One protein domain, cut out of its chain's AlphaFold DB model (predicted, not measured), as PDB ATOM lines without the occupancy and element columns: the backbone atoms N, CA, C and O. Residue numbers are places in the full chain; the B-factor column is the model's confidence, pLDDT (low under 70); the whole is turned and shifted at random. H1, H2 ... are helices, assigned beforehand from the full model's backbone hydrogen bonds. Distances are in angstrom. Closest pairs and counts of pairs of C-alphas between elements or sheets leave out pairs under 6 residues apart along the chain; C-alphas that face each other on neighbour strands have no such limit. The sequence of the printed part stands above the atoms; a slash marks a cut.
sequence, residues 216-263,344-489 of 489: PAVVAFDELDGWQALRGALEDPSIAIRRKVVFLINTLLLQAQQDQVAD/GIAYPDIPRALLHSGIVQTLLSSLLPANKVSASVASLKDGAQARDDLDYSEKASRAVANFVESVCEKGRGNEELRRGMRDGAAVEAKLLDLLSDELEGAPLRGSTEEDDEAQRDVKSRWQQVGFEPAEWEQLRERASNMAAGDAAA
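Overview. This is residues 216 to 263 and 344 to 489 of the 489 residues of the protein "Armadillo/beta-catenin-like repeat-containing protein" of Ceraceosorus bombacis (UniProt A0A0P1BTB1). Helices gather round H6, which runs through the middle: H3, H5 and H11 pack on it, H2 packs on H3 and H5 away from it, and H8 bridges H5 and H11. Short H9 lies far out at one end of the longest axis, touching no helix. The printed part has 194 residues with eleven named helices, H1 to H11 in order along the chain, and no named strand; the class is all helix, with 126 residues in helices. The whole is compact, with a radius of gyration of the C-alphas of 16.7 A and spans of 52 by 35 by 33 A.

Arrangement. H1, residues 216 to 222, is close but not clearly touching H2, residues 226 to 233; the closest C-alphas, of Phe 221 and Trp 227, are 7.7 A apart. H2 and H3, residues 239 to 263, form a hairpin at a shallow tilt of 31 degrees, H3 touching with residues 241 to 245 alone; the closest C-alphas, of Ala 233 and Arg 242, are 6.2 A apart. H4, residues 350 to 357, touches H2, the closest C-alphas being those of Gln 228 and Ser 357, 5.7 A. H5, residues 359 to 367, touches H2, with C-alphas 231 and 359 closest at 5.1 A. H6, residues 390 to 408, touches H3 the same way at a shallow tilt of 28 degrees, with C-alphas 250 and 399 closest at 4.7 A. H5 and H6 form a hairpin at a steep tilt of 42 degrees, H6 touching with residues 393 to 400 alone; C-alphas 363 and 396 are closest at 6.2 A. H7, residues 415 to 424, is close but not clearly touching H4, with C-alphas 352 and 417 closest at 6.1 A. H8, residues 426 to 440, touches H5 at a shallow tilt of 32 degrees, only just short of steep, with C-alphas 361 and 428 closest at 5.9 A. H9, residues 449 to 454, touches no helix. H10, residues 461 to 464, touches residues 438 to 440 of H8 alone, C-alphas 439 and 461 being closest at 4.6 A. H11, residues 469 to 483, touches H8 opposite ways at 28 degrees, a shallow tilt, with C-alphas 429 and 483 closest at 5.1 A. Every O i to N i+4 pair is within hydrogen-bond range in each helix but H10, which is too short for one.

Along the chain. H1 begins at C-alpha 216 (154.559, 168.694, 153.697). H3 is 36.7 A long, H6 26.6 A, H8 21.3 A and H11 21.1 A. H11 ends at C-alpha 483 (127.615, 168.223, 174.931).

Size, cuts and confidence. The C-alphas farthest apart, of Gly 344 and Glu 449, are 52.2 A apart. Residues 264 to 343 are not printed; C-alphas 263 and 344 are 10.0 A apart across the cut. The link from H5 to H6, residues 368 to 389, is long. Mean pLDDT of the printed part is 84.4; 37 residues are under 70, among them 410 to 426 and 483 to 489.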
ATOM      1  N   PRO A 216     153.830 169.936 153.977       98.19
ATOM      2  CA  PRO A 216     154.559 168.694 153.697       98.19
ATOM      3  C   PRO A 216     155.217 168.068 154.934       98.19
ATOM      4  O   PRO A 216     155.195 166.848 155.107       98.19
ATOM      5  N   ALA A 217     155.786 168.888 155.824       98.50
ATOM      6  CA  ALA A 217     156.362 168.388 157.068       98.50
ATOM      7  C   ALA A 217     155.293 167.914 158.060       98.50
ATOM      8  O   ALA A 217     155.542 166.945 158.774       98.50
ATOM      9  N   VAL A 218     154.116 168.553 158.101       98.50
ATOM     10  CA  VAL A 218     152.998 168.115 158.958       98.50
ATOM     11  C   VAL A 218     152.431 166.775 158.486       98.50
ATOM     12  O   VAL A 218     152.164 165.920 159.324       98.50
ATOM     13  N   VAL A 219     152.332 166.540 157.172       98.19
ATOM     14  CA  VAL A 219     151.953 165.228 156.613       98.19
ATOM     15  C   VAL A 219     152.961 164.150 157.018       98.19
ATOM     16  O   VAL A 219     152.584 163.141 157.604       98.19
ATOM     17  N   ALA A 220     154.258 164.385 156.798       98.31
ATOM     18  CA  ALA A 220     155.294 163.423 157.186       98.31
ATOM     19  C   ALA A 220     155.354 163.188 158.711       98.31
ATOM     20  O   ALA A 220     155.757 162.123 159.173       98.31
ATOM     21  N   PHE A 221     154.981 164.190 159.507       98.62
ATOM     22  CA  PHE A 221     154.879 164.089 160.959       98.62
ATOM     23  C   PHE A 221     153.668 163.256 161.401       98.62
ATOM     24  O   PHE A 221     153.796 162.464 162.335       98.62
ATOM     25  N   ASP A 222     152.525 163.396 160.723       97.56
ATOM     26  CA  ASP A 222     151.325 162.581 160.939       97.56
ATOM     27  C   ASP A 222     151.608 161.095 160.664       97.56
ATOM     28  O   ASP A 222     151.327 160.243 161.506       97.56
ATOM     29  N   GLU A 223     152.298 160.794 159.558       97.12
ATOM     30  CA  GLU A 223     152.707 159.432 159.171       97.12
ATOM     31  C   GLU A 223     153.650 158.742 160.178       97.12
ATOM     32  O   GLU A 223     153.766 157.515 160.177       97.12
ATOM     33  N   LEU A 224     154.338 159.511 161.030       96.62
ATOM     34  CA  LEU A 224     155.310 159.022 162.018       96.62
ATOM     35  C   LEU A 224     154.757 158.999 163.453       96.62
ATOM     36  O   LEU A 224     155.528 159.030 164.417       96.62
ATOM     37  N   ASP A 225     153.430 158.984 163.616       93.06
ATOM     38  CA  ASP A 225     152.762 159.070 164.922       93.06
ATOM     39  C   ASP A 225     153.246 160.283 165.744       93.06
ATOM     40  O   ASP A 225     153.369 160.246 166.979       93.06
ATOM     41  N   GLY A 226     153.552 161.389 165.060       97.56
ATOM     42  CA  GLY A 226     154.105 162.592 165.667       97.56
ATOM     43  C   GLY A 226     153.186 163.193 166.733       97.56
ATOM     44  O   GLY A 226     153.651 163.653 167.780       97.56
ATOM     45  N   TRP A 227     151.868 163.111 166.534       97.69
ATOM     46  CA  TRP A 227     150.871 163.580 167.502       97.69
ATOM     47  C   TRP A 227     150.972 162.861 168.851       97.69
ATOM     48  O   TRP A 227     150.811 163.490 169.894       97.69
ATOM     49  N   GLN A 228     151.338 161.574 168.867       95.94
ATOM     50  CA  GLN A 228     151.589 160.853 170.121       95.94
ATOM     51  C   GLN A 228     152.826 161.393 170.849       95.94
ATOM     52  O   GLN A 228     152.861 161.427 172.079       95.94
ATOM     53  N   ALA A 229     153.845 161.856 170.112       96.19
ATOM     54  CA  ALA A 229     154.994 162.521 170.725       96.19
ATOM     55  C   ALA A 229     154.601 163.862 171.366       96.19
ATOM     56  O   ALA A 229     155.017 164.134 172.490       96.19
ATOM     57  N   LEU A 230     153.770 164.671 170.694       97.81
ATOM     58  CA  LEU A 230     153.272 165.928 171.268       97.81
ATOM     59  C   LEU A 230     152.375 165.686 172.481       97.81
ATOM     60  O   LEU A 230     152.522 166.394 173.474       97.81
ATOM     61  N   ARG A 231     151.514 164.659 172.453       96.62
ATOM     62  CA  ARG A 231     150.742 164.252 173.635       96.62
ATOM     63  C   ARG A 231     151.653 163.952 174.823       96.62
ATOM     64  O   ARG A 231     151.427 164.499 175.895       96.62
ATOM     65  N   GLY A 232     152.683 163.127 174.634       94.69
ATOM     66  CA  GLY A 232     153.640 162.825 175.703       94.69
ATOM     67  C   GLY A 232     154.373 164.073 176.208       94.69
ATOM     68  O   GLY A 232     154.581 164.232 177.406       94.69
ATOM     69  N   ALA A 233     154.701 165.012 175.317       95.75
ATOM     70  CA  ALA A 233     155.371 166.257 175.685       95.75
ATOM     71  C   ALA A 233     154.461 167.260 176.436       95.75
ATOM     72  O   ALA A 233     154.967 168.135 177.139       95.75
ATOM     73  N   LEU A 234     153.130 167.122 176.363       96.06
ATOM     74  CA  LEU A 234     152.193 167.837 177.246       96.06
ATOM     75  C   LEU A 234     152.232 167.329 178.696       96.06
ATOM     76  O   LEU A 234     151.734 168.000 179.598       96.06
ATOM     77  N   GLU A 235     152.848 166.174 178.931       93.75
ATOM     78  CA  GLU A 235     153.058 165.582 180.254       93.75
ATOM     79  C   GLU A 235     154.513 165.742 180.734       93.75
ATOM     80  O   GLU A 235     154.879 165.225 181.789       93.75
ATOM     81  N   ASP A 236     155.340 166.513 180.017       94.38
ATOM     82  CA  ASP A 236     156.750 166.734 180.360       94.38
ATOM     83  C   ASP A 236     156.910 167.325 181.777       94.38
ATOM     84  O   ASP A 236     156.142 168.211 182.153       94.38
ATOM     85  N   PRO A 237     157.894 166.911 182.593       92.81
ATOM     86  CA  PRO A 237     158.117 167.506 183.915       92.81
ATOM     87  C   PRO A 237     158.387 169.025 183.904       92.81
ATOM     88  O   PRO A 237     158.225 169.685 184.932       92.81
ATOM     89  N   SER A 238     158.817 169.586 182.767       94.19
ATOM     90  CA  SER A 238     159.091 171.009 182.576       94.19
ATOM     91  C   SER A 238     157.891 171.753 181.987       94.19
ATOM     92  O   SER A 238     157.506 171.563 180.830       94.19
ATOM     93  N   ILE A 239     157.365 172.718 182.748       95.00
ATOM     94  CA  ILE A 239     156.297 173.613 182.282       95.00
ATOM     95  C   ILE A 239     156.719 174.433 181.056       95.00
ATOM     96  O   ILE A 239     155.899 174.742 180.194       95.00
ATOM     97  N   ALA A 240     158.011 174.750 180.915       96.38
ATOM     98  CA  ALA A 240     158.526 175.455 179.743       96.38
ATOM     99  C   ALA A 240     158.354 174.634 178.454       96.38
ATOM    100  O   ALA A 240     158.036 175.198 177.405       96.38
ATOM    101  N   ILE A 241     158.522 173.310 178.525       97.12
ATOM    102  CA  ILE A 241     158.317 172.412 177.383       97.12
ATOM    103  C   ILE A 241     156.825 172.288 177.082       97.12
ATOM    104  O   ILE A 241     156.430 172.506 175.936       97.12
ATOM    105  N   ARG A 242     155.986 172.059 178.102       97.56
ATOM    106  CA  ARG A 242     154.525 172.003 177.924       97.56
ATOM    107  C   ARG A 242     153.992 173.256 177.226       97.56
ATOM    108  O   ARG A 242     153.278 173.145 176.235       97.56
ATOM    109  N   ARG A 243     154.416 174.451 177.653       97.94
ATOM    110  CA  ARG A 243     154.043 175.729 177.017       97.94
ATOM    111  C   ARG A 243     154.434 175.811 175.542       97.94
ATOM    112  O   ARG A 243     153.625 176.247 174.723       97.94
ATOM    113  N   LYS A 244     155.650 175.382 175.182       98.06
ATOM    114  CA  LYS A 244     156.109 175.337 173.780       98.06
ATOM    115  C   LYS A 244     155.255 174.392 172.934       98.06
ATOM    116  O   LYS A 244     154.929 174.723 171.798       98.06
ATOM    117  N   VAL A 245     154.897 173.237 173.491       98.31
ATOM    118  CA  VAL A 245     154.099 172.205 172.816       98.31
ATOM    119  C   VAL A 245     152.666 172.679 172.598       98.31
ATOM    120  O   VAL A 245     152.181 172.612 171.474       98.31
ATOM    121  N   VAL A 246     152.016 173.240 173.624       98.25
ATOM    122  CA  VAL A 246     150.673 173.831 173.488       98.25
ATOM    123  C   VAL A 246     150.674 174.952 172.453       98.25
ATOM    124  O   VAL A 246     149.796 175.004 171.594       98.25
ATOM    125  N   PHE A 247     151.683 175.828 172.487       98.31
ATOM    126  CA  PHE A 247     151.819 176.896 171.502       98.31
ATOM    127  C   PHE A 247     151.964 176.355 170.076       98.31
ATOM    128  O   PHE A 247     151.341 176.884 169.157       98.31
ATOM    129  N   LEU A 248     152.755 175.295 169.880       98.56
ATOM    130  CA  LEU A 248     152.884 174.631 168.585       98.56
ATOM    131  C   LEU A 248     151.546 174.042 168.120       98.56
ATOM    132  O   LEU A 248     151.142 174.329 167.001       98.56
ATOM    133  N   ILE A 249     150.841 173.297 168.976       98.44
ATOM    134  CA  ILE A 249     149.523 172.719 168.659       98.44
ATOM    135  C   ILE A 249     148.546 173.814 168.218       98.44
ATOM    136  O   ILE A 249     147.927 173.700 167.163       98.44
ATOM    137  N   ASN A 250     148.461 174.901 168.990       97.94
ATOM    138  CA  ASN A 250     147.599 176.032 168.661       97.94
ATOM    139  C   ASN A 250     147.996 176.699 167.334       97.94
ATOM    140  O   ASN A 250     147.138 177.061 166.535       97.94
ATOM    141  N   THR A 251     149.302 176.838 167.083       98.06
ATOM    142  CA  THR A 251     149.807 177.413 165.828       98.06
ATOM    143  C   THR A 251     149.402 176.556 164.630       98.06
ATOM    144  O   THR A 251     148.966 177.100 163.622       98.06
ATOM    145  N   LEU A 252     149.531 175.231 164.735       97.75
ATOM    146  CA  LEU A 252     149.195 174.316 163.645       97.75
ATOM    147  C   LEU A 252     147.692 174.324 163.340       97.75
ATOM    148  O   LEU A 252     147.328 174.374 162.171       97.75
ATOM    149  N   LEU A 253     146.833 174.351 164.368       95.00
ATOM    150  CA  LEU A 253     145.382 174.508 164.193       95.00
ATOM    151  C   LEU A 253     145.040 175.770 163.392       95.00
ATOM    152  O   LEU A 253     144.364 175.684 162.371       95.00
ATOM    153  N   LEU A 254     145.569 176.923 163.815       94.88
ATOM    154  CA  LEU A 254     145.310 178.204 163.154       94.88
ATOM    155  C   LEU A 254     145.848 178.241 161.718       94.88
ATOM    156  O   LEU A 254     145.182 178.759 160.826       94.88
ATOM    157  N   GLN A 255     147.039 177.685 161.481       94.62
ATOM    158  CA  GLN A 255     147.625 177.617 160.139       94.62
ATOM    159  C   GLN A 255     146.792 176.742 159.202       94.62
ATOM    160  O   GLN A 255     146.557 177.142 158.066       94.62
ATOM    161  N   ALA A 256     146.303 175.594 159.680       90.94
ATOM    162  CA  ALA A 256     145.414 174.749 158.895       90.94
ATOM    163  C   ALA A 256     144.096 175.465 158.572       90.94
ATOM    164  O   ALA A 256     143.660 175.414 157.430       90.94
ATOM    165  N   GLN A 257     143.492 176.192 159.520       87.88
ATOM    166  CA  GLN A 257     142.282 176.982 159.247       87.88
ATOM    167  C   GLN A 257     142.522 178.069 158.187       87.88
ATOM    168  O   GLN A 257     141.709 178.244 157.284       87.88
ATOM    169  N   GLN A 258     143.651 178.778 158.263       87.69
ATOM    170  CA  GLN A 258     144.008 179.824 157.297       87.69
ATOM    171  C   GLN A 258     144.234 179.271 155.884       87.69
ATOM    172  O   GLN A 258     143.813 179.895 154.912       87.69
ATOM    173  N   ASP A 259     144.861 178.098 155.778       82.44
ATOM    174  CA  ASP A 259     145.120 177.418 154.503       82.44
ATOM    175  C   ASP A 259     143.810 177.011 153.802       82.44
ATOM    176  O   ASP A 259     143.653 177.200 152.600       82.44
ATOM    177  N   GLN A 260     142.808 176.569 154.572       71.19
ATOM    178  CA  GLN A 260     141.481 176.217 154.047       71.19
ATOM    179  C   GLN A 260     140.706 177.430 153.504       71.19
ATOM    180  O   GLN A 260     139.955 177.305 152.536       71.19
ATOM    181  N   VAL A 261     140.876 178.616 154.103       67.06
ATOM    182  CA  VAL A 261     140.224 179.850 153.620       67.06
ATOM    183  C   VAL A 261     140.822 180.305 152.284       67.06
ATOM    184  O   VAL A 261     140.092 180.830 151.447       67.06
ATOM    185  N   ALA A 262     142.121 180.085 152.068       63.72
ATOM    186  CA  ALA A 262     142.806 180.465 150.832       63.72
ATOM    187  C   ALA A 262     142.409 179.593 149.623       63.72
ATOM    188  O   ALA A 262     142.346 180.105 148.508       63.72
ATOM    189  N   ASP A 263     142.108 178.308 149.840       56.44
ATOM    190  CA  ASP A 263     141.685 177.371 148.780       56.44
ATOM    191  C   ASP A 263     140.186 177.518 148.426       56.44
ATOM    192  O   ASP A 263     139.764 177.251 147.307       56.44
ATOM    193  N   GLY A 344     151.519 172.336 146.461       90.06
ATOM    194  CA  GLY A 344     150.073 172.349 146.710       90.06
ATOM    195  C   GLY A 344     149.620 171.281 147.712       90.06
ATOM    196  O   GLY A 344     148.478 170.835 147.665       90.06
ATOM    197  N   ILE A 345     150.524 170.821 148.581       93.00
ATOM    198  CA  ILE A 345     150.197 169.881 149.654       93.00
ATOM    199  C   ILE A 345     149.437 170.656 150.730       93.00
ATOM    200  O   ILE A 345     149.979 171.607 151.287       93.00
ATOM    201  N   ALA A 346     148.208 170.236 151.018       92.38
ATOM    202  CA  ALA A 346     147.394 170.787 152.097       92.38
ATOM    203  C   ALA A 346     147.785 170.191 153.461       92.38
ATOM    204  O   ALA A 346     148.361 169.099 153.540       92.38
ATOM    205  N   TYR A 347     147.438 170.883 154.550       93.75
ATOM    206  CA  TYR A 347     147.554 170.310 155.895       93.75
ATOM    207  C   TYR A 347     146.675 169.053 156.046       93.75
ATOM    208  O   TYR A 347     145.580 168.997 155.478       93.75
ATOM    209  N   PRO A 348     147.103 168.049 156.841       92.88
ATOM    210  CA  PRO A 348     146.215 166.958 157.234       92.88
ATOM    211  C   PRO A 348     145.058 167.484 158.101       92.88
ATOM    212  O   PRO A 348     145.080 168.623 158.566       92.88
ATOM    213  N   ASP A 349     144.054 166.645 158.366       90.44
ATOM    214  CA  ASP A 349     142.951 166.971 159.282       90.44
ATOM    215  C   ASP A 349     143.465 167.047 160.733       90.44
ATOM    216  O   ASP A 349     143.435 166.079 161.499       90.44
ATOM    217  N   ILE A 350     143.995 168.220 161.091       93.25
ATOM    218  CA  ILE A 350     144.607 168.478 162.394       93.25
ATOM    219  C   ILE A 350     143.600 168.273 163.531       93.25
ATOM    220  O   ILE A 350     143.943 167.544 164.464       93.25
ATOM    221  N   PRO A 351     142.365 168.821 163.496       90.75
ATOM    222  CA  PRO A 351     141.379 168.557 164.544       90.75
ATOM    223  C   PRO A 351     141.160 167.058 164.792       90.75
ATOM    224  O   PRO A 351     141.183 166.608 165.941       90.75
ATOM    225  N   ARG A 352     141.034 166.249 163.733       88.12
ATOM    226  CA  ARG A 352     140.913 164.792 163.875       88.12
ATOM    227  C   ARG A 352     142.145 164.151 164.488       88.12
ATOM    228  O   ARG A 352     142.007 163.303 165.373       88.12
ATOM    229  N   ALA A 353     143.334 164.559 164.061       92.50
ATOM    230  CA  ALA A 353     144.578 164.047 164.616       92.50
ATOM    231  C   ALA A 353     144.730 164.378 166.113       92.50
ATOM    232  O   ALA A 353     145.127 163.515 166.904       92.50
ATOM    233  N   LEU A 354     144.344 165.586 166.545       93.38
ATOM    234  CA  LEU A 354     144.356 165.977 167.960       93.38
ATOM    235  C   LEU A 354     143.375 165.154 168.803       93.38
ATOM    236  O   LEU A 354     143.703 164.781 169.934       93.38
ATOM    237  N   LEU A 355     142.192 164.852 168.259       88.62
ATOM    238  CA  LEU A 355     141.200 164.018 168.934       88.62
ATOM    239  C   LEU A 355     141.702 162.573 169.071       88.62
ATOM    240  O   LEU A 355     141.771 162.046 170.176       88.62
ATOM    241  N   HIS A 356     142.121 161.945 167.969       88.88
ATOM    242  CA  HIS A 356     142.550 160.541 167.958       88.88
ATOM    243  C   HIS A 356     143.836 160.291 168.748       88.88
ATOM    244  O   HIS A 356     144.009 159.224 169.339       88.88
ATOM    245  N   SER A 357     144.740 161.270 168.781       92.81
ATOM    246  CA  SER A 357     145.934 161.176 169.619       92.81
ATOM    247  C   SER A 357     145.616 161.320 171.108       92.81
ATOM    248  O   SER A 357     146.407 160.876 171.935       92.81
ATOM    249  N   GLY A 358     144.457 161.888 171.464       92.50
ATOM    250  CA  GLY A 358     144.054 162.240 172.825       92.50
ATOM    251  C   GLY A 358     144.756 163.483 173.370       92.50
ATOM    252  O   GLY A 358     144.754 163.703 174.580       92.50
ATOM    253  N   ILE A 359     145.338 164.313 172.494       95.44
ATOM    254  CA  ILE A 359     145.875 165.629 172.865       95.44
ATOM    255  C   ILE A 359     144.773 166.493 173.482       95.44
ATOM    256  O   ILE A 359     145.000 167.107 174.521       95.44
ATOM    257  N   VAL A 360     143.576 166.507 172.886       92.88
ATOM    258  CA  VAL A 360     142.435 167.291 173.393       92.88
ATOM    259  C   VAL A 360     142.088 166.871 174.819       92.88
ATOM    260  O   VAL A 360     141.974 167.717 175.705       92.88
ATOM    261  N   GLN A 361     142.007 165.562 175.073       92.31
ATOM    262  CA  GLN A 361     141.764 165.023 176.407       92.31
ATOM    263  C   GLN A 361     142.859 165.445 177.401       92.31
ATOM    264  O   GLN A 361     142.534 165.856 178.517       92.31
ATOM    265  N   THR A 362     144.139 165.371 177.015       94.81
ATOM    266  CA  THR A 362     145.266 165.797 177.862       94.81
ATOM    267  C   THR A 362     145.214 167.299 178.164       94.81
ATOM    268  O   THR A 362     145.375 167.678 179.323       94.81
ATOM    269  N   LEU A 363     144.929 168.152 177.171       95.62
ATOM    270  CA  LEU A 363     144.788 169.601 177.362       95.62
ATOM    271  C   LEU A 363     143.646 169.927 178.329       95.62
ATOM    272  O   LEU A 363     143.880 170.594 179.337       95.62
ATOM    273  N   LEU A 364     142.447 169.397 178.079       93.94
ATOM    274  CA  LEU A 364     141.283 169.596 178.948       93.94
ATOM    275  C   LEU A 364     141.565 169.118 180.379       93.94
ATOM    276  O   LEU A 364     141.336 169.845 181.343       93.94
ATOM    277  N   SER A 365     142.138 167.922 180.521       93.69
ATOM    278  CA  SER A 365     142.481 167.352 181.829       93.69
ATOM    279  C   SER A 365     143.532 168.185 182.566       93.69
ATOM    280  O   SER A 365     143.474 168.293 183.785       93.69
ATOM    281  N   SER A 366     144.474 168.801 181.844       94.75
ATOM    282  CA  SER A 366     145.549 169.610 182.437       94.75
ATOM    283  C   SER A 366     145.085 170.963 182.979       94.75
ATOM    284  O   SER A 366     145.777 171.547 183.811       94.75
ATOM    285  N   LEU A 367     143.931 171.450 182.510       94.00
ATOM    286  CA  LEU A 367     143.297 172.693 182.950       94.00
ATOM    287  C   LEU A 367     142.384 172.482 184.167       94.00
ATOM    288  O   LEU A 367     142.082 173.426 184.899       94.00
ATOM    289  N   LEU A 368     141.961 171.244 184.416       92.50
ATOM    290  CA  LEU A 368     141.057 170.884 185.503       92.50
ATOM    291  C   LEU A 368     141.822 170.500 186.779       92.50
ATOM    292  O   LEU A 368     142.946 170.002 186.705       92.50
ATOM    293  N   PRO A 369     141.235 170.694 187.973       88.25
ATOM    294  CA  PRO A 369     141.858 170.238 189.204       88.25
ATOM    295  C   PRO A 369     141.862 168.704 189.258       88.25
ATOM    296  O   PRO A 369     140.878 168.055 188.893       88.25
ATOM    297  N   ALA A 370     142.943 168.116 189.778       82.00
ATOM    298  CA  ALA A 370     143.159 166.663 189.784       82.00
ATOM    299  C   ALA A 370     142.023 165.824 190.415       82.00
ATOM    300  O   ALA A 370     141.865 164.654 190.084       82.00
ATOM    301  N   ASN A 371     141.206 166.395 191.308       80.81
ATOM    302  CA  ASN A 371     140.064 165.704 191.921       80.81
ATOM    303  C   ASN A 371     138.814 165.628 191.022       80.81
ATOM    304  O   ASN A 371     137.902 164.861 191.329       80.81
ATOM    305  N   LYS A 372     138.746 166.423 189.945       79.94
ATOM    306  CA  LYS A 372     137.626 166.434 188.990       79.94
ATOM    307  C   LYS A 372     137.845 165.488 187.803       79.94
ATOM    308  O   LYS A 372     136.897 165.223 187.067       79.94
ATOM    309  N   VAL A 373     139.058 164.965 187.616       80.12
ATOM    310  CA  VAL A 373     139.433 164.165 186.440       80.12
ATOM    311  C   VAL A 373     139.776 162.731 186.848       80.12
ATOM    312  O   VAL A 373     140.480 162.503 187.825       80.12
ATOM    313  N   SER A 374     139.286 161.737 186.099       63.62
ATOM    314  CA  SER A 374     139.610 160.319 186.348       63.62
ATOM    315  C   SER A 374     140.997 159.909 185.838       63.62
ATOM    316  O   SER A 374     141.570 158.944 186.338       63.62
ATOM    317  N   ALA A 375     141.532 160.626 184.848       62.62
ATOM    318  CA  ALA A 375     142.889 160.472 184.339       62.62
ATOM    319  C   ALA A 375     143.770 161.591 184.914       62.62
ATOM    320  O   ALA A 375     143.538 162.767 184.642       62.62
ATOM    321  N   SER A 376     144.761 161.235 185.731       65.00
ATOM    322  CA  SER A 376     145.710 162.210 186.274       65.00
ATOM    323  C   SER A 376     146.704 162.612 185.188       65.00
ATOM    324  O   SER A 376     147.448 161.762 184.705       65.00
ATOM    325  N   VAL A 377     146.759 163.901 184.849       78.75
ATOM    326  CA  VAL A 377     147.894 164.464 184.101       78.75
ATOM    327  C   VAL A 377     149.126 164.426 185.005       78.75
ATOM    328  O   VAL A 377     149.011 164.638 186.215       78.75
ATOM    329  N   ALA A 378     150.299 164.133 184.442       81.50
ATOM    330  CA  ALA A 378     151.542 164.115 185.207       81.50
ATOM    331  C   ALA A 378     151.799 165.477 185.878       81.50
ATOM    332  O   ALA A 378     151.687 166.526 185.229       81.50
ATOM    333  N   SER A 379     152.172 165.464 187.159       82.81
ATOM    334  CA  SER A 379     152.623 166.660 187.879       82.81
ATOM    335  C   SER A 379     153.925 167.206 187.294       82.81
ATOM    336  O   SER A 379     154.694 166.484 186.655       82.81
ATOM    337  N   LEU A 380     154.173 168.493 187.523       87.12
ATOM    338  CA  LEU A 380     155.452 169.121 187.210       87.12
ATOM    339  C   LEU A 380     156.555 168.619 188.155       87.12
ATOM    340  O   LEU A 380     156.283 167.995 189.184       87.12
ATOM    341  N   LYS A 381     157.817 168.903 187.815       83.69
ATOM    342  CA  LYS A 381     158.990 168.480 188.606       83.69
ATOM    343  C   LYS A 381     159.008 168.993 190.056       83.69
ATOM    344  O   LYS A 381     159.671 168.397 190.897       83.69
ATOM    345  N   ASP A 382     158.289 170.072 190.347       83.56
ATOM    346  CA  ASP A 382     158.107 170.666 191.678       83.56
ATOM    347  C   ASP A 382     156.837 170.175 192.405       83.56
ATOM    348  O   ASP A 382     156.577 170.574 193.539       83.56
ATOM    349  N   GLY A 383     156.055 169.291 191.777       83.62
ATOM    350  CA  GLY A 383     154.778 168.797 192.291       83.62
ATOM    351  C   GLY A 383     153.578 169.706 192.003       83.62
ATOM    352  O   GLY A 383     152.456 169.312 192.328       83.62
ATOM    353  N   ALA A 384     153.777 170.873 191.378       87.44
ATOM    354  CA  ALA A 384     152.692 171.764 190.979       87.44
ATOM    355  C   ALA A 384     151.870 171.179 189.817       87.44
ATOM    356  O   ALA A 384     152.308 170.273 189.091       87.44
ATOM    357  N   GLN A 385     150.650 171.691 189.639       90.31
ATOM    358  CA  GLN A 385     149.804 171.333 188.504       90.31
ATOM    359  C   GLN A 385     150.035 172.320 187.359       90.31
ATOM    360  O   GLN A 385     150.258 173.505 187.579       90.31
ATOM    361  N   ALA A 386     149.931 171.854 186.113       91.88
ATOM    362  CA  ALA A 386     150.135 172.722 184.951       91.88
ATOM    363  C   ALA A 386     149.140 173.901 184.905       91.88
ATOM    364  O   ALA A 386     149.515 174.992 184.494       91.88
ATOM    365  N   ARG A 387     147.904 173.710 185.391       91.75
ATOM    366  CA  ARG A 387     146.883 174.769 185.537       91.75
ATOM    367  C   ARG A 387     147.262 175.916 186.478       91.75
ATOM    368  O   ARG A 387     146.640 176.976 186.413       91.75
ATOM    369  N   ASP A 388     148.231 175.710 187.367       91.62
ATOM    370  CA  ASP A 388     148.678 176.761 188.284       91.62
ATOM    371  C   ASP A 388     149.578 177.772 187.547       91.62
ATOM    372  O   ASP A 388     149.639 178.938 187.924       91.62
ATOM    373  N   ASP A 389     150.209 177.360 186.438       93.44
ATOM    374  CA  ASP A 389     150.943 178.248 185.535       93.44
ATOM    375  C   ASP A 389     149.958 178.990 184.615       93.44
ATOM    376  O   ASP A 389     149.222 178.390 183.817       93.44
ATOM    377  N   LEU A 390     149.913 180.318 184.755       92.62
ATOM    378  CA  LEU A 390     148.966 181.162 184.028       92.62
ATOM    379  C   LEU A 390     149.227 181.151 182.518       92.62
ATOM    380  O   LEU A 390     148.293 181.000 181.737       92.62
ATOM    381  N   ASP A 391     150.495 181.242 182.124       94.19
ATOM    382  CA  ASP A 391     150.916 181.293 180.724       94.19
ATOM    383  C   ASP A 391     150.589 179.983 179.980       94.19
ATOM    384  O   ASP A 391     150.154 179.983 178.828       94.19
ATOM    385  N   TYR A 392     150.756 178.839 180.646       96.44
ATOM    386  CA  TYR A 392     150.275 177.552 180.158       96.44
ATOM    387  C   TYR A 392     148.751 177.514 180.068       96.44
ATOM    388  O   TYR A 392     148.221 177.087 179.043       96.44
ATOM    389  N   SER A 393     148.051 177.959 181.114       95.69
ATOM    390  CA  SER A 393     146.586 177.913 181.175       95.69
ATOM    391  C   SER A 393     145.926 178.752 180.087       95.69
ATOM    392  O   SER A 393     144.975 178.286 179.461       95.69
ATOM    393  N   GLU A 394     146.446 179.949 179.820       95.56
ATOM    394  CA  GLU A 394     146.032 180.807 178.707       95.56
ATOM    395  C   GLU A 394     146.227 180.090 177.368       95.56
ATOM    396  O   GLU A 394     145.270 179.884 176.616       95.56
ATOM    397  N   LYS A 395     147.448 179.613 177.095       96.94
ATOM    398  CA  LYS A 395     147.769 178.907 175.846       96.94
ATOM    399  C   LYS A 395     146.901 177.663 175.642       96.94
ATOM    400  O   LYS A 395     146.439 177.417 174.530       96.94
ATOM    401  N   ALA A 396     146.693 176.870 176.693       97.50
ATOM    402  CA  ALA A 396     145.937 175.624 176.620       97.50
ATOM    403  C   ALA A 396     144.443 175.897 176.445       97.50
ATOM    404  O   ALA A 396     143.806 175.244 175.620       97.50
ATOM    405  N   SER A 397     143.903 176.907 177.132       96.50
ATOM    406  CA  SER A 397     142.510 177.322 176.951       96.50
ATOM    407  C   SER A 397     142.269 177.860 175.537       96.50
ATOM    408  O   SER A 397     141.282 177.492 174.905       96.50
ATOM    409  N   ARG A 398     143.209 178.644 174.989       95.94
ATOM    410  CA  ARG A 398     143.150 179.129 173.601       95.94
ATOM    411  C   ARG A 398     143.222 177.987 172.585       95.94
ATOM    412  O   ARG A 398     142.443 177.974 171.639       95.94
ATOM    413  N   ALA A 399     144.101 177.006 172.799       96.81
ATOM    414  CA  ALA A 399     144.193 175.823 171.943       96.81
ATOM    415  C   ALA A 399     142.889 175.006 171.944       96.81
ATOM    416  O   ALA A 399     142.437 174.568 170.887       96.81
ATOM    417  N   VAL A 400     142.261 174.834 173.114       95.19
ATOM    418  CA  VAL A 400     140.948 174.178 173.241       95.19
ATOM    419  C   VAL A 400     139.865 174.979 172.518       95.19
ATOM    420  O   VAL A 400     139.079 174.390 171.782       95.19
ATOM    421  N   ALA A 401     139.840 176.305 172.673       93.50
ATOM    422  CA  ALA A 401     138.859 177.158 172.008       93.50
ATOM    423  C   ALA A 401     138.964 177.079 170.477       93.50
ATOM    424  O   ALA A 401     137.957 176.860 169.806       93.50
ATOM    425  N   ASN A 402     140.182 177.160 169.937       93.50
ATOM    426  CA  ASN A 402     140.432 177.061 168.496       93.50
ATOM    427  C   ASN A 402     140.124 175.656 167.951       93.50
ATOM    428  O   ASN A 402     139.627 175.515 166.833       93.50
ATOM    429  N   PHE A 403     140.359 174.606 168.746       92.19
ATOM    430  CA  PHE A 403     139.912 173.255 168.408       92.19
ATOM    431  C   PHE A 403     138.379 173.171 168.333       92.19
ATOM    432  O   PHE A 403     137.844 172.679 167.341       92.19
ATOM    433  N   VAL A 404     137.670 173.676 169.350       89.12
ATOM    434  CA  VAL A 404     136.197 173.708 169.379       89.12
ATOM    435  C   VAL A 404     135.652 174.485 168.180       89.12
ATOM    436  O   VAL A 404     134.740 174.012 167.505       89.12
ATOM    437  N   GLU A 405     136.244 175.633 167.858       87.94
ATOM    438  CA  GLU A 405     135.915 176.397 166.655       87.94
ATOM    439  C   GLU A 405     136.087 175.572 165.377       87.94
ATOM    440  O   GLU A 405     135.129 175.434 164.617       87.94
ATOM    441  N   SER A 406     137.249 174.939 165.198       84.81
ATOM    442  CA  SER A 406     137.555 174.112 164.021       84.81
ATOM    443  C   SER A 406     136.563 172.953 163.830       84.81
ATOM    444  O   SER A 406     136.278 172.531 162.709       84.81
ATOM    445  N   VAL A 407     136.015 172.411 164.920       80.25
ATOM    446  CA  VAL A 407     134.986 171.359 164.879       80.25
ATOM    447  C   VAL A 407     133.599 171.934 164.549       80.25
ATOM    448  O   VAL A 407     132.788 171.295 163.862       80.25
ATOM    449  N   CYS A 408     133.292 173.126 165.061       75.75
ATOM    450  CA  CYS A 408     131.988 173.770 164.931       75.75
ATOM    451  C   CYS A 408     131.792 174.520 163.605       75.75
ATOM    452  O   CYS A 408     130.643 174.707 163.200       75.75
ATOM    453  N   GLU A 409     132.857 174.928 162.913       71.56
ATOM    454  CA  GLU A 409     132.757 175.648 161.640       71.56
ATOM    455  C   GLU A 409     131.987 174.845 160.568       71.56
ATOM    456  O   GLU A 409     132.128 173.625 160.391       71.56
ATOM    457  N   LYS A 410     131.086 175.545 159.863       51.50
ATOM    458  CA  LYS A 410     130.238 174.985 158.805       51.50
ATOM    459  C   LYS A 410     130.951 175.117 157.456       51.50
ATOM    460  O   LYS A 410     130.781 176.099 156.749       51.50
ATOM    461  N   GLY A 411     131.711 174.090 157.090       49.72
ATOM    462  CA  GLY A 411     132.341 173.917 155.779       49.72
ATOM    463  C   GLY A 411     132.610 172.430 155.557       49.72
ATOM    464  O   GLY A 411     132.914 171.712 156.505       49.72
ATOM    465  N   ARG A 412     132.357 171.922 154.347       48.75
ATOM    466  CA  ARG A 412     132.349 170.485 154.013       48.75
ATOM    467  C   ARG A 412     133.630 169.778 154.480       48.75
ATOM    468  O   ARG A 412     134.692 170.043 153.941       48.75
ATOM    469  N   GLY A 413     133.503 168.826 155.410       44.72
ATOM    470  CA  GLY A 413     134.613 167.937 155.774       44.72
ATOM    471  C   GLY A 413     134.463 167.161 157.081       44.72
ATOM    472  O   GLY A 413     134.974 166.056 157.174       44.72
ATOM    473  N   ASN A 414     133.709 167.660 158.068       53.75
ATOM    474  CA  ASN A 414     133.763 167.088 159.423       53.75
ATOM    475  C   ASN A 414     132.524 166.322 159.897       53.75
ATOM    476  O   ASN A 414     132.279 166.207 161.092       53.75
ATOM    477  N   GLU A 415     131.736 165.737 158.993       54.56
ATOM    478  CA  GLU A 415     130.679 164.802 159.411       54.56
ATOM    479  C   GLU A 415     131.272 163.559 160.098       54.56
ATOM    480  O   GLU A 415     130.708 163.049 161.068       54.56
ATOM    481  N   GLU A 416     132.459 163.127 159.660       53.97
ATOM    482  CA  GLU A 416     133.187 162.012 160.256       53.97
ATOM    483  C   GLU A 416     133.889 162.381 161.570       53.97
ATOM    484  O   GLU A 416     133.884 161.553 162.471       53.97
ATOM    485  N   LEU A 417     134.396 163.607 161.751       55.94
ATOM    486  CA  LEU A 417     134.869 164.076 163.062       55.94
ATOM    487  C   LEU A 417     133.713 164.324 164.023       55.94
ATOM    488  O   LEU A 417     133.811 163.964 165.185       55.94
ATOM    489  N   ARG A 418     132.577 164.847 163.549       59.78
ATOM    490  CA  ARG A 418     131.338 164.928 164.342       59.78
ATOM    491  C   ARG A 418     130.833 163.534 164.715       59.78
ATOM    492  O   ARG A 418     130.292 163.352 165.799       59.78
ATOM    493  N   ARG A 419     131.020 162.528 163.853       58.50
ATOM    494  CA  ARG A 419     130.740 161.112 164.157       58.50
ATOM    495  C   ARG A 419     131.761 160.511 165.129       58.50
ATOM    496  O   ARG A 419     131.347 159.915 166.109       58.50
ATOM    497  N   GLY A 420     133.057 160.731 164.922       55.53
ATOM    498  CA  GLY A 420     134.133 160.300 165.818       55.53
ATOM    499  C   GLY A 420     134.043 160.961 167.192       55.53
ATOM    500  O   GLY A 420     134.290 160.316 168.202       55.53
ATOM    501  N   MET A 421     133.571 162.207 167.254       53.81
ATOM    502  CA  MET A 421     133.167 162.854 168.494       53.81
ATOM    503  C   MET A 421     131.884 162.247 169.068       53.81
ATOM    504  O   MET A 421     131.800 162.044 170.264       53.81
ATOM    505  N   ARG A 422     130.884 161.864 168.277       56.28
ATOM    506  CA  ARG A 422     129.742 161.121 168.844       56.28
ATOM    507  C   ARG A 422     130.150 159.773 169.460       56.28
ATOM    508  O   ARG A 422     129.583 159.398 170.482       56.28
ATOM    509  N   ASP A 423     131.153 159.098 168.897       53.16
ATOM    510  CA  ASP A 423     131.608 157.777 169.353       53.16
ATOM    511  C   ASP A 423     132.691 157.835 170.462       53.16
ATOM    512  O   ASP A 423     132.749 156.937 171.302       53.16
ATOM    513  N   GLY A 424     133.529 158.883 170.502       51.22
ATOM    514  CA  GLY A 424     134.599 159.093 171.495       51.22
ATOM    515  C   GLY A 424     134.386 160.270 172.462       51.22
ATOM    516  O   GLY A 424     134.799 160.192 173.615       51.22
ATOM    517  N   ALA A 425     133.659 161.317 172.057       58.81
ATOM    518  CA  ALA A 425     133.566 162.598 172.769       58.81
ATOM    519  C   ALA A 425     132.567 162.678 173.915       58.81
ATOM    520  O   ALA A 425     132.356 163.764 174.446       58.81
ATOM    521  N   ALA A 426     132.002 161.570 174.384       67.81
ATOM    522  CA  ALA A 426     131.324 161.612 175.677       67.81
ATOM    523  C   ALA A 426     132.300 162.040 176.794       67.81
ATOM    524  O   ALA A 426     131.905 162.724 177.739       67.81
ATOM    525  N   VAL A 427     133.582 161.666 176.679       77.88
ATOM    526  CA  VAL A 427     134.623 162.050 177.641       77.88
ATOM    527  C   VAL A 427     135.053 163.497 177.420       77.88
ATOM    528  O   VAL A 427     135.026 164.278 178.366       77.88
ATOM    529  N   GLU A 428     135.404 163.878 176.194       81.81
ATOM    530  CA  GLU A 428     135.856 165.231 175.856       81.81
ATOM    531  C   GLU A 428     134.759 166.273 176.076       81.81
ATOM    532  O   GLU A 428     135.047 167.315 176.650       81.81
ATOM    533  N   ALA A 429     133.504 165.996 175.708       79.62
ATOM    534  CA  ALA A 429     132.391 166.910 175.958       79.62
ATOM    535  C   ALA A 429     132.135 167.090 177.459       79.62
ATOM    536  O   ALA A 429     131.929 168.208 177.916       79.62
ATOM    537  N   LYS A 430     132.231 166.013 178.251       84.06
ATOM    538  CA  LYS A 430     132.139 166.105 179.714       84.06
ATOM    539  C   LYS A 430     133.300 166.904 180.312       84.06
ATOM    540  O   LYS A 430     133.101 167.662 181.252       84.06
ATOM    541  N   LEU A 431     134.519 166.713 179.809       87.06
ATOM    542  CA  LEU A 431     135.679 167.485 180.256       87.06
ATOM    543  C   LEU A 431     135.572 168.958 179.844       87.06
ATOM    544  O   LEU A 431     136.010 169.819 180.598       87.06
ATOM    545  N   LEU A 432     134.982 169.242 178.683       87.38
ATOM    546  CA  LEU A 432     134.730 170.597 178.210       87.38
ATOM    547  C   LEU A 432     133.667 171.300 179.065       87.38
ATOM    548  O   LEU A 432     133.889 172.436 179.456       87.38
ATOM    549  N   ASP A 433     132.588 170.609 179.436       87.62
ATOM    550  CA  ASP A 433     131.571 171.102 180.380       87.62
ATOM    551  C   ASP A 433     132.184 171.417 181.758       87.62
ATOM    552  O   ASP A 433     132.051 172.521 182.281       87.62
ATOM    553  N   LEU A 434     132.999 170.495 182.291       89.81
ATOM    554  CA  LEU A 434     133.753 170.729 183.528       89.81
ATOM    555  C   LEU A 434     134.730 171.905 183.416       89.81
ATOM    556  O   LEU A 434     134.949 172.612 184.402       89.81
ATOM    557  N   LEU A 435     135.364 172.084 182.252       91.19
ATOM    558  CA  LEU A 435     136.253 173.214 182.000       91.19
ATOM    559  C   LEU A 435     135.450 174.510 181.946       91.19
ATOM    560  O   LEU A 435     135.912 175.512 182.482       91.19
ATOM    561  N   SER A 436     134.255 174.494 181.358       91.50
ATOM    562  CA  SER A 436     133.392 175.664 181.323       91.50
ATOM    563  C   SER A 436     132.999 176.117 182.728       91.50
ATOM    564  O   SER A 436     133.215 177.281 183.061       91.50
ATOM    565  N   ASP A 437     132.559 175.193 183.584       91.44
ATOM    566  CA  ASP A 437     132.285 175.464 185.003       91.44
ATOM    567  C   ASP A 437     133.516 176.022 185.740       91.44
ATOM    568  O   ASP A 437     133.420 176.925 186.575       91.44
ATOM    569  N   GLU A 438     134.698 175.469 185.455       92.00
ATOM    570  CA  GLU A 438     135.953 175.905 186.066       92.00
ATOM    571  C   GLU A 438     136.350 177.320 185.626       92.00
ATOM    572  O   GLU A 438     136.800 178.115 186.450       92.00
ATOM    573  N   LEU A 439     136.172 177.640 184.343       92.69
ATOM    574  CA  LEU A 439     136.472 178.948 183.769       92.69
ATOM    575  C   LEU A 439     135.487 180.029 184.252       92.69
ATOM    576  O   LEU A 439     135.890 181.174 184.454       92.69
ATOM    577  N   GLU A 440     134.223 179.687 184.514       93.06
ATOM    578  CA  GLU A 440     133.257 180.591 185.166       93.06
ATOM    579  C   GLU A 440     133.553 180.841 186.641       93.06
ATOM    580  O   GLU A 440     133.168 181.879 187.187       93.06
ATOM    581  N   GLY A 441     134.224 179.885 187.281       91.31
ATOM    582  CA  GLY A 441     134.592 179.937 188.682       91.31
ATOM    583  C   GLY A 441     135.538 181.086 189.037       91.31
ATOM    584  O   GLY A 441     135.981 181.880 188.204       91.31
ATOM    585  N   ALA A 442     135.861 181.166 190.327       89.75
ATOM    586  CA  ALA A 442     136.783 182.168 190.847       89.75
ATOM    587  C   ALA A 442     138.191 182.022 190.226       89.75
ATOM    588  O   ALA A 442     138.628 180.895 189.977       89.75
ATOM    589  N   PRO A 443     138.924 183.133 190.021       88.81
ATOM    590  CA  PRO A 443     140.311 183.073 189.575       88.81
ATOM    591  C   PRO A 443     141.174 182.296 190.578       88.81
ATOM    592  O   PRO A 443     140.903 182.275 191.784       88.81
ATOM    593  N   LEU A 444     142.234 181.657 190.080       87.56
ATOM    594  CA  LEU A 444     143.245 181.056 190.951       87.56
ATOM    595  C   LEU A 444     144.087 182.162 191.573       87.56
ATOM    596  O   LEU A 444     144.305 183.193 190.946       87.56
ATOM    597  N   ARG A 445     144.561 181.956 192.801       77.12
ATOM    598  CA  ARG A 445     145.462 182.928 193.427       77.12
ATOM    599  C   ARG A 445     146.772 182.997 192.653       77.12
ATOM    600  O   ARG A 445     147.272 181.961 192.210       77.12
ATOM    601  N   GLY A 446     147.292 184.209 192.512       68.25
ATOM    602  CA  GLY A 446     148.611 184.464 191.972       68.25
ATOM    603  C   GLY A 446     149.699 183.783 192.798       68.25
ATOM    604  O   GLY A 446     149.510 183.418 193.962       68.25
ATOM    605  N   SER A 447     150.857 183.586 192.172       65.19
ATOM    606  CA  SER A 447     152.025 183.019 192.851       65.19
ATOM    607  C   SER A 447     152.687 184.029 193.794       65.19
ATOM    608  O   SER A 447     153.368 183.646 194.748       65.19
ATOM    609  N   THR A 448     152.451 185.319 193.540       68.75
ATOM    610  CA  THR A 448     152.978 186.456 194.289       68.75
ATOM    611  C   THR A 448     151.872 187.451 194.649       68.75
ATOM    612  O   THR A 448     150.814 187.485 194.023       68.75
ATOM    613  N   GLU A 449     152.128 188.301 195.646       68.38
ATOM    614  CA  GLU A 449     151.219 189.403 195.999       68.38
ATOM    615  C   GLU A 449     151.080 190.425 194.851       68.38
ATOM    616  O   GLU A 449     150.020 191.025 194.695       68.38
ATOM    617  N   GLU A 450     152.118 190.581 194.017       69.81
ATOM    618  CA  GLU A 450     152.092 191.427 192.815       69.81
ATOM    619  C   GLU A 450     151.140 190.871 191.743       69.81
ATOM    620  O   GLU A 450     150.394 191.640 191.133       69.81
ATOM    621  N   ASP A 451     151.103 189.545 191.554       68.69
ATOM    622  CA  ASP A 451     150.158 188.883 190.642       68.69
ATOM    623  C   ASP A 451     148.705 189.108 191.093       68.69
ATOM    624  O   ASP A 451     147.835 189.442 190.285       68.69
ATOM    625  N   ASP A 452     148.447 188.961 192.397       70.56
ATOM    626  CA  ASP A 452     147.128 189.198 192.994       70.56
ATOM    627  C   ASP A 452     146.713 190.679 192.869       70.56
ATOM    628  O   ASP A 452     145.543 190.997 192.641       70.56
ATOM    629  N   GLU A 453     147.673 191.603 192.980       71.00
ATOM    630  CA  GLU A 453     147.466 193.041 192.803       71.00
ATOM    631  C   GLU A 453     147.170 193.428 191.343       71.00
ATOM    632  O   GLU A 453     146.312 194.284 191.104       71.00
ATOM    633  N   ALA A 454     147.813 192.775 190.373       68.56
ATOM    634  CA  ALA A 454     147.543 192.957 188.947       68.56
ATOM    635  C   ALA A 454     146.179 192.381 188.520       68.56
ATOM    636  O   ALA A 454     145.595 192.830 187.534       68.56
ATOM    637  N   GLN A 455     145.647 191.414 189.274       72.50
ATOM    638  CA  GLN A 455     144.395 190.712 188.974       72.50
ATOM    639  C   GLN A 455     143.215 191.143 189.857       72.50
ATOM    640  O   GLN A 455     142.175 190.486 189.853       72.50
ATOM    641  N   ARG A 456     143.313 192.264 190.585       71.62
ATOM    642  CA  ARG A 456     142.245 192.726 191.502       71.62
ATOM    643  C   ARG A 456     140.870 192.889 190.849       71.62
ATOM    644  O   ARG A 456     139.858 192.689 191.519       71.62
ATOM    645  N   ASP A 457     140.833 193.262 189.571       81.44
ATOM    646  CA  ASP A 457     139.590 193.478 188.820       81.44
ATOM    647  C   ASP A 457     139.075 192.205 188.118       81.44
ATOM    648  O   ASP A 457     137.961 192.191 187.582       81.44
ATOM    649  N   VAL A 458     139.854 191.117 188.153       86.12
ATOM    650  CA  VAL A 458     139.510 189.816 187.569       86.12
ATOM    651  C   VAL A 458     138.546 189.087 188.504       86.12
ATOM    652  O   VAL A 458     138.870 188.770 189.646       86.12
ATOM    653  N   LYS A 459     137.330 188.805 188.024       89.06
ATOM    654  CA  LYS A 459     136.259 188.183 188.829       89.06
ATOM    655  C   LYS A 459     136.067 186.701 188.546       89.06
ATOM    656  O   LYS A 459     135.423 186.015 189.333       89.06
ATOM    657  N   SER A 460     136.596 186.228 187.425       92.69
ATOM    658  CA  SER A 460     136.397 184.867 186.927       92.69
ATOM    659  C   SER A 460     137.663 184.322 186.282       92.69
ATOM    660  O   SER A 460     138.532 185.081 185.844       92.69
ATOM    661  N   ARG A 461     137.781 182.996 186.218       93.00
ATOM    662  CA  ARG A 461     138.966 182.340 185.666       93.00
ATOM    663  C   ARG A 461     139.101 182.541 184.153       93.00
ATOM    664  O   ARG A 461     140.230 182.686 183.701       93.00
ATOM    665  N   TRP A 462     138.012 182.635 183.380       94.62
ATOM    666  CA  TRP A 462     138.077 182.932 181.937       94.62
ATOM    667  C   TRP A 462     138.715 184.297 181.652       94.62
ATOM    668  O   TRP A 462     139.528 184.409 180.738       94.62
ATOM    669  N   GLN A 463     138.420 185.310 182.477       94.00
ATOM    670  CA  GLN A 463     139.076 186.622 182.403       94.00
ATOM    671  C   GLN A 463     140.560 186.512 182.742       94.00
ATOM    672  O   GLN A 463     141.395 187.131 182.092       94.00
ATOM    673  N   GLN A 464     140.891 185.709 183.759       91.50
ATOM    674  CA  GLN A 464     142.270 185.508 184.192       91.50
ATOM    675  C   GLN A 464     143.130 184.888 183.088       91.50
ATOM    676  O   GLN A 464     144.267 185.300 182.910       91.50
ATOM    677  N   VAL A 465     142.584 183.922 182.341       92.88
ATOM    678  CA  VAL A 465     143.269 183.276 181.207       92.88
ATOM    679  C   VAL A 465     143.130 184.058 179.891       92.88
ATOM    680  O   VAL A 465     143.426 183.510 178.835       92.88
ATOM    681  N   GLY A 466     142.677 185.316 179.941       92.50
ATOM    682  CA  GLY A 466     142.739 186.246 178.812       92.50
ATOM    683  C   GLY A 466     141.653 186.085 177.745       92.50
ATOM    684  O   GLY A 466     141.878 186.479 176.602       92.50
ATOM    685  N   PHE A 467     140.494 185.501 178.066       93.50
ATOM    686  CA  PHE A 467     139.356 185.539 177.144       93.50
ATOM    687  C   PHE A 467     138.641 186.887 177.193       93.50
ATOM    688  O   PHE A 467     138.326 187.400 178.269       93.50
ATOM    689  N   GLU A 468     138.284 187.399 176.019       93.62
ATOM    690  CA  GLU A 468     137.323 188.492 175.911       93.62
ATOM    691  C   GLU A 468     135.886 187.980 176.138       93.62
ATOM    692  O   GLU A 468     135.583 186.830 175.804       93.62
ATOM    693  N   PRO A 469     134.951 188.809 176.648       92.81
ATOM    694  CA  PRO A 469     133.588 188.364 176.957       92.81
ATOM    695  C   PRO A 469     132.858 187.704 175.777       92.81
ATOM    696  O   PRO A 469     132.123 186.738 175.967       92.81
ATOM    697  N   ALA A 470     133.062 188.214 174.559       93.25
ATOM    698  CA  ALA A 470     132.441 187.672 173.351       93.25
ATOM    699  C   ALA A 470     133.030 186.310 172.948       93.25
ATOM    700  O   ALA A 470     132.281 185.404 172.588       93.25
ATOM    701  N   GLU A 471     134.356 186.158 173.045       91.31
ATOM    702  CA  GLU A 471     135.043 184.889 172.774       91.31
ATOM    703  C   GLU A 471     134.599 183.814 173.766       91.31
ATOM    704  O   GLU A 471     134.323 182.675 173.390       91.31
ATOM    705  N   TRP A 472     134.492 184.195 175.039       93.69
ATOM    706  CA  TRP A 472     134.053 183.307 176.103       93.69
ATOM    707  C   TRP A 472     132.612 182.821 175.898       93.69
ATOM    708  O   TRP A 472     132.352 181.619 175.982       93.69
ATOM    709  N   GLU A 473     131.680 183.723 175.580       92.75
ATOM    710  CA  GLU A 473     130.284 183.347 175.326       92.75
ATOM    711  C   GLU A 473     130.170 182.392 174.131       92.75
ATOM    712  O   GLU A 473     129.467 181.384 174.201       92.75
ATOM    713  N   GLN A 474     130.926 182.655 173.062       90.00
ATOM    714  CA  GLN A 474     130.955 181.796 171.882       90.00
ATOM    715  C   GLN A 474     131.511 180.400 172.197       90.00
ATOM    716  O   GLN A 474     130.966 179.396 171.729       90.00
ATOM    717  N   LEU A 475     132.583 180.315 172.992       89.19
ATOM    718  CA  LEU A 475     133.142 179.039 173.437       89.19
ATOM    719  C   LEU A 475     132.127 178.255 174.273       89.19
ATOM    720  O   LEU A 475     131.928 177.067 174.020       89.19
ATOM    721  N   ARG A 476     131.463 178.914 175.228       89.75
ATOM    722  CA  ARG A 476     130.439 178.301 176.083       89.75
ATOM    723  C   ARG A 476     129.265 177.765 175.264       89.75
ATOM    724  O   ARG A 476     128.850 176.627 175.466       89.75
ATOM    725  N   GLU A 477     128.744 178.558 174.331       88.00
ATOM    726  CA  GLU A 477     127.635 178.145 173.468       88.00
ATOM    727  C   GLU A 477     128.017 176.915 172.632       88.00
ATOM    728  O   GLU A 477     127.295 175.916 172.611       88.00
ATOM    729  N   ARG A 478     129.193 176.946 171.990       84.50
ATOM    730  CA  ARG A 478     129.705 175.826 171.186       84.50
ATOM    731  C   ARG A 478     129.936 174.572 172.032       84.50
ATOM    732  O   ARG A 478     129.524 173.489 171.622       84.50
ATOM    733  N   ALA A 479     130.524 174.716 173.219       81.62
ATOM    734  CA  ALA A 479     130.739 173.623 174.163       81.62
ATOM    735  C   ALA A 479     129.423 172.954 174.592       81.62
ATOM    736  O   ALA A 479     129.304 171.728 174.534       81.62
ATOM    737  N   SER A 480     128.419 173.758 174.949       80.94
ATOM    738  CA  SER A 480     127.084 173.283 175.324       80.94
ATOM    739  C   SER A 480     126.409 172.520 174.177       80.94
ATOM    740  O   SER A 480     125.923 171.403 174.365       80.94
ATOM    741  N   ASN A 481     126.474 173.060 172.956       77.38
ATOM    742  CA  ASN A 481     125.932 172.410 171.760       77.38
ATOM    743  C   ASN A 481     126.616 171.062 171.473       77.38
ATOM    744  O   ASN A 481     125.957 170.083 171.113       77.38
ATOM    745  N   MET A 482     127.934 170.976 171.679       73.19
ATOM    746  CA  MET A 482     128.687 169.724 171.544       73.19
ATOM    747  C   MET A 482     128.276 168.687 172.597       73.19
ATOM    748  O   MET A 482     128.127 167.512 172.259       73.19
ATOM    749  N   ALA A 483     128.052 169.103 173.846       68.19
ATOM    750  CA  ALA A 483     127.615 168.223 174.931       68.19
ATOM    751  C   ALA A 483     126.168 167.730 174.763       68.19
ATOM    752  O   ALA A 483     125.865 166.578 175.074       68.19
ATOM    753  N   ALA A 484     125.284 168.568 174.218       67.19
ATOM    754  CA  ALA A 484     123.892 168.220 173.942       67.19
ATOM    755  C   ALA A 484     123.723 167.240 172.762       67.19
ATOM    756  O   ALA A 484     122.619 166.755 172.520       67.19
ATOM    757  N   GLY A 485     124.790 166.951 172.003       61.03
ATOM    758  CA  GLY A 485     124.710 166.204 170.742       61.03
ATOM    759  C   GLY A 485     124.080 167.005 169.593       61.03
ATOM    760  O   GLY A 485     124.083 166.538 168.452       61.03
ATOM    761  N   ASP A 486     123.621 168.224 169.881       50.22
ATOM    762  CA  ASP A 486     123.115 169.230 168.951       50.22
ATOM    763  C   ASP A 486     124.279 170.053 168.383       50.22
ATOM    764  O   ASP A 486     124.289 171.285 168.408       50.22
ATOM    765  N   ALA A 487     125.272 169.373 167.801       46.69
ATOM    766  CA  ALA A 487     126.120 170.017 166.804       46.69
ATOM    767  C   ALA A 487     125.193 170.402 165.641       46.69
ATOM    768  O   ALA A 487     124.915 169.574 164.776       46.69
ATOM    769  N   ALA A 488     124.617 171.603 165.733       35.38
ATOM    770  CA  ALA A 488     123.434 172.029 165.007       35.38
ATOM    771  C   ALA A 488     123.460 171.613 163.531       35.38
ATOM    772  O   ALA A 488     124.466 171.819 162.847       35.38
ATOM    773  N   ALA A 489     122.318 171.067 163.105       33.16
ATOM    774  CA  ALA A 489     121.918 170.713 161.743       33.16
ATOM    775  C   ALA A 489     122.602 171.480 160.595       33.16
ATOM    776  O   ALA A 489     122.833 172.719 160.698       33.16
TER     777      ALA A 489